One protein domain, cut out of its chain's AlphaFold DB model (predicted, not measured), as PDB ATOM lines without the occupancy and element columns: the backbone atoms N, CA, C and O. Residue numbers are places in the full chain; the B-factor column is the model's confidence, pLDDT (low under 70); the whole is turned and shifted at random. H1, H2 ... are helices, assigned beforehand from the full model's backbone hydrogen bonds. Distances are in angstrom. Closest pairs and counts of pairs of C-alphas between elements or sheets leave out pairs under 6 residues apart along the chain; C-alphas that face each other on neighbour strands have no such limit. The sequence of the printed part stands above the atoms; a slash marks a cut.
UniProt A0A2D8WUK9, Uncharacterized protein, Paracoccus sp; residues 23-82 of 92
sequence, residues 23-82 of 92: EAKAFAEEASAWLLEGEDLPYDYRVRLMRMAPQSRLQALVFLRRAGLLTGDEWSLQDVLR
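What this domain is: This is residues 23 to 82 of the 92 residues of an uncharacterized protein of Paracoccus sp (UniProt A0A2D8WUK9). Three helices lie roughly side by side with their centres in a triangle: the long H1 and H3 run the same way, and the shorter H2 runs back the opposite way, forming a helical hairpin with H3. The fourth helix, the short H4, packs on the first residues of H3, and the stretch 68 to 76 folds back from the far end of H3 to reach it. The printed part has 60 residues with four named helices, in the order H1, H2, H3, H4, and no named strand; the class is all helix. The whole is compact, with a radius of gyration of the C-alphas of 10.7 A and spans of 32 by 23 by 20 A.

How they stand to each other: H1, residues 23 to 37, touches H3, residues 54 to 67, which is the hub and touches three helices. The closest C-alphas of H1 and H3 are those of Ala 24 and Ser 56, 4.8 A apart. H1 and H3 run the same way at a shallow tilt of 23 degrees. H2, residues 45 to 51, and H3 only just touch, with 3 pairs of C-alphas within 8 A, and H3 does so with residues 57 to 60 alone. Their closest C-alphas are those of Leu 49 and Arg 57, 5.7 A apart. H2 and H3 form a hairpin, running opposite ways at a shallow tilt of 20 degrees. H1 and H2 are near each other, with 6 pairs of C-alphas within 10 A. H4, residues 77 to 81, touches H3, and H3 touches H4 with residues 54 to 58 alone; the closest C-alphas of the two are those of Pro 54 and Leu 81, 5.3 A apart. H4 is close to H2 but not clearly touching it, with the C-alphas of Met 50 and Asp 79 the closest at 7.3 A. H1 and H4 are apart. In H1, H2, H3 and H4 every O i to N i+4 pair is within hydrogen-bond range.

Where its parts are: H1 begins at C-alpha 23, at (-32.013, 0.698, -35.871), and covers 21.6 A to C-alpha 37, at (-52.006, 4.534, -28.579). H2 measures 10.1 A from C-alpha 45 to C-alpha 51. H3 covers 19.9 A from C-alpha 54 to C-alpha 67. H4 measures 6.2 A and ends at C-alpha 81, at (-24.487, -9.156, -26.108).

The domain as a whole: The two C-alphas farthest apart are those of Glu 37 and Gln 78, at 32.0 A. The first and last printed C-alphas, of Glu 23 and Arg 82, are 16.0 A apart. The printed part has no cut. The link from H2 to H3, 2 residues, is tight; those from H1 to H2, 7 residues, and from H3 to H4, 9 residues, are short. The mean pLDDT of the printed part is 94.7, and no printed residue is under 70.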
ATOM      1  N   GLU A  23     -31.124   1.826 -36.176       96.12
ATOM      2  CA  GLU A  23     -32.013   0.698 -35.871       96.12
ATOM      3  C   GLU A  23     -32.730   0.863 -34.519       96.12
ATOM      4  O   GLU A  23     -33.937   0.650 -34.420       96.12
ATOM      5  N   ALA A  24     -32.009   1.312 -33.487       97.38
ATOM      6  CA  ALA A  24     -32.589   1.589 -32.174       97.38
ATOM      7  C   ALA A  24     -33.574   2.762 -32.223       97.38
ATOM      8  O   ALA A  24     -34.611   2.728 -31.565       97.38
ATOM      9  N   LYS A  25     -33.260   3.789 -33.021       97.62
ATOM     10  CA  LYS A  25     -34.121   4.949 -33.245       97.62
ATOM     11  C   LYS A  25     -35.440   4.539 -33.893       97.62
ATOM     12  O   LYS A  25     -36.487   4.898 -33.369       97.62
ATOM     13  N   ALA A  26     -35.389   3.761 -34.975       97.75
ATOM     14  CA  ALA A  26     -36.589   3.289 -35.662       97.75
ATOM     15  C   ALA A  26     -37.504   2.493 -34.716       97.75
ATOM     16  O   ALA A  26     -38.710   2.718 -34.674       97.75
ATOM     17  N   PHE A  27     -36.924   1.619 -33.889       98.00
ATOM     18  CA  PHE A  27     -37.693   0.875 -32.893       98.00
ATOM     19  C   PHE A  27     -38.251   1.770 -31.777       98.00
ATOM     20  O   PHE A  27     -39.366   1.554 -31.318       98.00
ATOM     21  N   ALA A  28     -37.499   2.778 -31.327       97.25
ATOM     22  CA  ALA A  28     -37.964   3.726 -30.316       97.25
ATOM     23  C   ALA A  28     -39.134   4.588 -30.817       97.25
ATOM     24  O   ALA A  28     -40.050   4.874 -30.049       97.25
ATOM     25  N   GLU A  29     -39.129   4.978 -32.093       97.88
ATOM     26  CA  GLU A  29     -40.238   5.700 -32.726       97.88
ATOM     27  C   GLU A  29     -41.505   4.835 -32.773       97.88
ATOM     28  O   GLU A  29     -42.575   5.288 -32.368       97.88
ATOM     29  N   GLU A  30     -41.379   3.566 -33.161       97.88
ATOM     30  CA  GLU A  30     -42.492   2.609 -33.167       97.88
ATOM     31  C   GLU A  30     -43.017   2.321 -31.750       97.88
ATOM     32  O   GLU A  30     -44.221   2.348 -31.510       97.88
ATOM     33  N   ALA A  31     -42.116   2.142 -30.780       97.50
ATOM     34  CA  ALA A  31     -42.486   1.954 -29.380       97.50
ATOM     35  C   ALA A  31     -43.178   3.183 -28.780       97.50
ATOM     36  O   ALA A  31     -44.087   3.049 -27.961       97.50
ATOM     37  N   SER A  32     -42.777   4.381 -29.207       97.19
ATOM     38  CA  SER A  32     -43.456   5.620 -28.827       97.19
ATOM     39  C   SER A  32     -44.870   5.676 -29.398       97.19
ATOM     40  O   SER A  32     -45.767   6.151 -28.711       97.19
ATOM     41  N   ALA A  33     -45.083   5.178 -30.619       97.62
ATOM     42  CA  ALA A  33     -46.413   5.111 -31.213       97.62
ATOM     43  C   ALA A  33     -47.343   4.198 -30.401       97.62
ATOM     44  O   ALA A  33     -48.418   4.650 -30.016       97.62
ATOM     45  N   TRP A  34     -46.901   2.989 -30.028       95.25
ATOM     46  CA  TRP A  34     -47.690   2.096 -29.159       95.25
ATOM     47  C   TRP A  34     -48.056   2.764 -27.836       95.25
ATOM     48  O   TRP A  34     -49.216   2.766 -27.439       95.25
ATOM     49  N   LEU A  35     -47.090   3.423 -27.193       94.69
ATOM     50  CA  LEU A  35     -47.334   4.128 -25.936       94.69
ATOM     51  C   LEU A  35     -48.369   5.253 -26.085       94.69
ATOM     52  O   LEU A  35     -49.201   5.443 -25.200       94.69
ATOM     53  N   LEU A  36     -48.332   5.998 -27.191       96.56
ATOM     54  CA  LEU A  36     -49.309   7.051 -27.486       96.56
ATOM     55  C   LEU A  36     -50.701   6.491 -27.805       96.56
ATOM     56  O   LEU A  36     -51.698   7.158 -27.536       96.56
ATOM     57  N   GLU A  37     -50.766   5.280 -28.347       97.06
ATOM     58  CA  GLU A  37     -52.006   4.534 -28.579       97.06
ATOM     59  C   GLU A  37     -52.531   3.853 -27.300       97.06
ATOM     60  O   GLU A  37     -53.682   3.423 -27.262       97.06
ATOM     61  N   GLY A  38     -51.736   3.831 -26.224       95.88
ATOM     62  CA  GLY A  38     -52.068   3.161 -24.964       95.88
ATOM     63  C   GLY A  38     -51.838   1.648 -24.993       95.88
ATOM     64  O   GLY A  38     -52.360   0.939 -24.134       95.88
ATOM     65  N   GLU A  39     -51.075   1.168 -25.970       95.12
ATOM     66  CA  GLU A  39     -50.739  -0.237 -26.169       95.12
ATOM     67  C   GLU A  39     -49.452  -0.623 -25.421       95.12
ATOM     68  O   GLU A  39     -48.530   0.180 -25.236       95.12
ATOM     69  N   ASP A  40     -49.380  -1.894 -25.024       94.25
ATOM     70  CA  ASP A  40     -48.167  -2.512 -24.488       94.25
ATOM     71  C   ASP A  40     -47.192  -2.912 -25.614       94.25
ATOM     72  O   ASP A  40     -47.481  -2.823 -26.810       94.25
ATOM     73  N   LEU A  41     -46.006  -3.409 -25.240       94.56
ATOM     74  CA  LEU A  41     -45.092  -4.011 -26.212       94.56
ATOM     75  C   LEU A  41     -45.732  -5.229 -26.901       94.56
ATOM     76  O   LEU A  41     -46.320  -6.081 -26.228       94.56
ATOM     77  N   PRO A  42     -45.537  -5.393 -28.223       94.69
ATOM     78  CA  PRO A  42     -46.055  -6.549 -28.941       94.69
ATOM     79  C   PRO A  42     -45.390  -7.834 -28.443       94.69
ATOM     80  O   PRO A  42     -44.218  -7.832 -28.070       94.69
ATOM     81  N   TYR A  43     -46.100  -8.963 -28.487       93.12
ATOM     82  CA  TYR A  43     -45.612 -10.247 -27.958       93.12
ATOM     83  C   TYR A  43     -44.239 -10.681 -28.515       93.12
ATOM     84  O   TYR A  43     -43.449 -11.330 -27.829       93.12
ATOM     85  N   ASP A  44     -43.921 -10.302 -29.752       95.31
ATOM     86  CA  ASP A  44     -42.683 -10.654 -30.443       95.31
ATOM     87  C   ASP A  44     -41.539  -9.639 -30.247       95.31
ATOM     88  O   ASP A  44     -40.457  -9.831 -30.810       95.31
ATOM     89  N   TYR A  45     -41.717  -8.592 -29.427       95.12
ATOM     90  CA  TYR A  45     -40.722  -7.525 -29.245       95.12
ATOM     91  C   TYR A  45     -39.323  -8.075 -28.922       95.12
ATOM     92  O   TYR A  45     -38.317  -7.600 -29.450       95.12
ATOM     93  N   ARG A  46     -39.245  -9.129 -28.095       94.88
ATOM     94  CA  ARG A  46     -37.978  -9.760 -27.706       94.88
ATOM     95  C   ARG A  46     -37.271 -10.383 -28.905       94.88
ATOM     96  O   ARG A  46     -36.060 -10.240 -29.034       94.88
ATOM     97  N   VAL A  47     -38.011 -11.017 -29.816       95.62
ATOM     98  CA  VAL A  47     -37.458 -11.585 -31.057       95.62
ATOM     99  C   VAL A  47     -36.935 -10.475 -31.964       95.62
ATOM    100  O   VAL A  47     -35.836 -10.596 -32.507       95.62
ATOM    101  N   ARG A  48     -37.684  -9.376 -32.089       96.25
ATOM    102  CA  ARG A  48     -37.289  -8.208 -32.887       96.25
ATOM    103  C   ARG A  48     -35.988  -7.595 -32.369       96.25
ATOM    104  O   ARG A  48     -35.050  -7.415 -33.137       96.25
ATOM    105  N   LEU A  49     -35.879  -7.389 -31.056       96.88
ATOM    106  CA  LEU A  49     -34.661  -6.899 -30.408       96.88
ATOM    107  C   LEU A  49     -33.469  -7.854 -30.587       96.88
ATOM    108  O   LEU A  49     -32.349  -7.405 -30.815       96.88
ATOM    109  N   MET A  50     -33.683  -9.173 -30.534       96.88
ATOM    110  CA  MET A  50     -32.620 -10.168 -30.750       96.88
ATOM    111  C   MET A  50     -32.070 -10.196 -32.184       96.88
ATOM    112  O   MET A  50     -30.982 -10.728 -32.398       96.88
ATOM    113  N   ARG A  51     -32.782  -9.615 -33.156       96.44
ATOM    114  CA  ARG A  51     -32.289  -9.441 -34.533       96.44
ATOM    115  C   ARG A  51     -31.407  -8.207 -34.708       96.44
ATOM    116  O   ARG A  51     -30.668  -8.151 -35.682       96.44
ATOM    117  N   MET A  52     -31.449  -7.271 -33.763       97.38
ATOM    118  CA  MET A  52     -30.645  -6.054 -33.816       97.38
ATOM    119  C   MET A  52     -29.178  -6.316 -33.520       97.38
ATOM    120  O   MET A  52     -28.846  -7.246 -32.776       97.38
ATOM    121  N   ALA A  53     -28.303  -5.436 -34.007       96.62
ATOM    122  CA  ALA A  53     -26.919  -5.405 -33.543       96.62
ATOM    123  C   ALA A  53     -26.872  -5.180 -32.012       96.62
ATOM    124  O   ALA A  53     -27.689  -4.415 -31.488       96.62
ATOM    125  N   PRO A  54     -25.925  -5.792 -31.269       97.06
ATOM    126  CA  PRO A  54     -25.874  -5.690 -29.805       97.06
ATOM    127  C   PRO A  54     -25.906  -4.248 -29.268       97.06
ATOM    128  O   PRO A  54     -26.554  -3.967 -28.262       97.06
ATOM    129  N   GLN A  55     -25.246  -3.313 -29.958       95.94
ATOM    130  CA  GLN A  55     -25.199  -1.901 -29.571       95.94
ATOM    131  C   GLN A  55     -26.570  -1.224 -29.728       95.94
ATOM    132  O   GLN A  55     -27.028  -0.550 -28.804       95.94
ATOM    133  N   SER A  56     -27.247  -1.443 -30.861       97.12
ATOM    134  CA  SER A  56     -28.611  -0.955 -31.108       97.12
ATOM    135  C   SER A  56     -29.596  -1.555 -30.104       97.12
ATOM    136  O   SER A  56     -30.402  -0.837 -29.511       97.12
ATOM    137  N   ARG A  57     -29.482  -2.862 -29.840       97.44
ATOM    138  CA  ARG A  57     -30.317  -3.577 -28.870       97.44
ATOM    139  C   ARG A  57     -30.212  -2.968 -27.478       97.44
ATOM    140  O   ARG A  57     -31.233  -2.719 -26.844       97.44
ATOM    141  N   LEU A  58     -28.992  -2.708 -27.001       96.31
ATOM    142  CA  LEU A  58     -28.773  -2.095 -25.692       96.31
ATOM    143  C   LEU A  58     -29.441  -0.717 -25.602       96.31
ATOM    144  O   LEU A  58     -30.111  -0.425 -24.613       96.31
ATOM    145  N   GLN A  59     -29.301   0.112 -26.637       96.19
ATOM    146  CA  GLN A  59     -29.932   1.430 -26.668       96.19
ATOM    147  C   GLN A  59     -31.465   1.345 -26.668       96.19
ATOM    148  O   GLN A  59     -32.110   2.061 -25.900       96.19
ATOM    149  N   ALA A  60     -32.047   0.431 -27.450       96.94
ATOM    150  CA  ALA A  60     -33.489   0.197 -27.464       96.94
ATOM    151  C   ALA A  60     -33.999  -0.291 -26.095       96.94
ATOM    152  O   ALA A  60     -34.980   0.237 -25.580       96.94
ATOM    153  N   LEU A  61     -33.302  -1.228 -25.445       96.31
ATOM    154  CA  LEU A  61     -33.660  -1.709 -24.104       96.31
ATOM    155  C   LEU A  61     -33.639  -0.592 -23.054       96.31
ATOM    156  O   LEU A  61     -34.548  -0.496 -22.227       96.31
ATOM    157  N   VAL A  62     -32.616   0.267 -23.095       94.44
ATOM    158  CA  VAL A  62     -32.524   1.435 -22.209       94.44
ATOM    159  C   VAL A  62     -33.681   2.398 -22.464       94.44
ATOM    160  O   VAL A  62     -34.282   2.874 -21.499       94.44
ATOM    161  N   PHE A  63     -34.020   2.657 -23.730       95.19
ATOM    162  CA  PHE A  63     -35.172   3.482 -24.092       95.19
ATOM    163  C   PHE A  63     -36.473   2.906 -23.518       95.19
ATOM    164  O   PHE A  63     -37.153   3.591 -22.758       95.19
ATOM    165  N   LEU A  64     -36.772   1.632 -23.785       95.56
ATOM    166  CA  LEU A  64     -38.002   0.977 -23.323       95.56
ATOM    167  C   LEU A  64     -38.147   0.994 -21.799       95.56
ATOM    168  O   LEU A  64     -39.230   1.252 -21.277       95.56
ATOM    169  N   ARG A  65     -37.051   0.752 -21.069       93.56
ATOM    170  CA  ARG A  65     -37.061   0.785 -19.601       93.56
ATOM    171  C   ARG A  65     -37.301   2.195 -19.060       93.56
ATOM    172  O   ARG A  65     -37.997   2.342 -18.062       93.56
ATOM    173  N   ARG A  66     -36.765   3.230 -19.712       91.31
ATOM    174  CA  ARG A  66     -37.010   4.637 -19.342       91.31
ATOM    175  C   ARG A  66     -38.420   5.100 -19.697       91.31
ATOM    176  O   ARG A  66     -38.993   5.881 -18.948       91.31
ATOM    177  N   ALA A  67     -38.967   4.608 -20.805       92.56
ATOM    178  CA  ALA A  67     -40.334   4.883 -21.236       92.56
ATOM    179  C   ALA A  67     -41.392   4.159 -20.382       92.56
ATOM    180  O   ALA A  67     -42.572   4.461 -20.492       92.56
ATOM    181  N   GLY A  68     -40.982   3.205 -19.539       92.12
ATOM    182  CA  GLY A  68     -41.894   2.404 -18.722       92.12
ATOM    183  C   GLY A  68     -42.559   1.247 -19.473       92.12
ATOM    184  O   GLY A  68     -43.379   0.554 -18.887       92.12
ATOM    185  N   LEU A  69     -42.173   0.994 -20.728       93.50
ATOM    186  CA  LEU A  69     -42.702  -0.100 -21.555       93.50
ATOM    187  C   LEU A  69     -42.095  -1.468 -21.210       93.50
ATOM    188  O   LEU A  69     -42.642  -2.505 -21.568       93.50
ATOM    189  N   LEU A  70     -40.945  -1.495 -20.531       92.44
ATOM    190  CA  LEU A  70     -40.263  -2.732 -20.144       92.44
ATOM    191  C   LEU A  70     -40.455  -3.021 -18.647       92.44
ATOM    192  O   LEU A  70     -39.595  -2.683 -17.832       92.44
ATOM    193  N   THR A  71     -41.582  -3.642 -18.294       79.38
ATOM    194  CA  THR A  71     -41.975  -3.953 -16.901       79.38
ATOM    195  C   THR A  71     -41.730  -5.409 -16.483       79.38
ATOM    196  O   THR A  71     -41.820  -5.722 -15.298       79.38
ATOM    197  N   GLY A  72     -41.415  -6.290 -17.439       75.12
ATOM    198  CA  GLY A  72     -41.192  -7.723 -17.212       75.12
ATOM    199  C   GLY A  72     -39.765  -8.103 -16.800       75.12
ATOM    200  O   GLY A  72     -38.976  -7.268 -16.351       75.12
ATOM    201  N   ASP A  73     -39.449  -9.389 -16.983       80.56
ATOM    202  CA  ASP A  73     -38.178 -10.003 -16.592       80.56
ATOM    203  C   ASP A  73     -36.944  -9.260 -17.118       80.56
ATOM    204  O   ASP A  73     -36.922  -8.658 -18.199       80.56
ATOM    205  N   GLU A  74     -35.871  -9.345 -16.339       86.50
ATOM    206  CA  GLU A  74     -34.582  -8.795 -16.722       86.50
ATOM    207  C   GLU A  74     -33.985  -9.505 -17.945       86.50
ATOM    208  O   GLU A  74     -34.103 -10.717 -18.145       86.50
ATOM    209  N   TRP A  75     -33.309  -8.723 -18.783       94.06
ATOM    210  CA  TRP A  75     -32.541  -9.256 -19.898       94.06
ATOM    211  C   TRP A  75     -31.202  -9.775 -19.394       94.06
ATOM    212  O   TRP A  75     -30.431  -9.031 -18.785       94.06
ATOM    213  N   SER A  76     -30.897 -11.038 -19.691       94.81
ATOM    214  CA  SER A  76     -29.587 -11.593 -19.364       94.81
ATOM    215  C   SER A  76     -28.491 -10.875 -20.156       94.81
ATOM    216  O   SER A  76     -28.684 -10.503 -21.317       94.81
ATOM    217  N   LEU A  77     -27.302 -10.729 -19.563       94.56
ATOM    218  CA  LEU A  77     -26.152 -10.148 -20.267       94.56
ATOM    219  C   LEU A  77     -25.847 -10.897 -21.576       94.56
ATOM    220  O   LEU A  77     -25.486 -10.284 -22.578       94.56
ATOM    221  N   GLN A  78     -26.051 -12.218 -21.577       95.75
ATOM    222  CA  GLN A  78     -25.865 -13.058 -22.757       95.75
ATOM    223  C   GLN A  78     -26.852 -12.718 -23.880       95.75
ATOM    224  O   GLN A  78     -26.467 -12.735 -25.045       95.75
ATOM    225  N   ASP A  79     -28.103 -12.375 -23.561       95.31
ATOM    226  CA  ASP A  79     -29.075 -11.923 -24.562       95.31
ATOM    227  C   ASP A  79     -28.739 -10.522 -25.079       95.31
ATOM    228  O   ASP A  79     -28.836 -10.264 -26.275       95.31
ATOM    229  N   VAL A  80     -28.292  -9.616 -24.204       96.12
ATOM    230  CA  VAL A  80     -27.907  -8.253 -24.602       96.12
ATOM    231  C   VAL A  80     -26.727  -8.276 -25.574       96.12
ATOM    232  O   VAL A  80     -26.757  -7.571 -26.579       96.12
ATOM    233  N   LEU A  81     -25.719  -9.111 -25.316       95.69
ATOM    234  CA  LEU A  81     -24.487  -9.156 -26.108       95.69
ATOM    235  C   LEU A  81     -24.524 -10.145 -27.282       95.69
ATOM    236  O   LEU A  81     -23.600 -10.137 -28.095       95.69
ATOM    237  N   ARG A  82     -25.565 -10.985 -27.404       96.31
ATOM    238  CA  ARG A  82     -25.654 -11.986 -28.480       96.31
ATOM    239  C   ARG A  82     -25.541 -11.314 -29.855       96.31
ATOM    240  O   ARG A  82     -26.332 -10.405 -30.125       96.31
TER     241      ARG A  82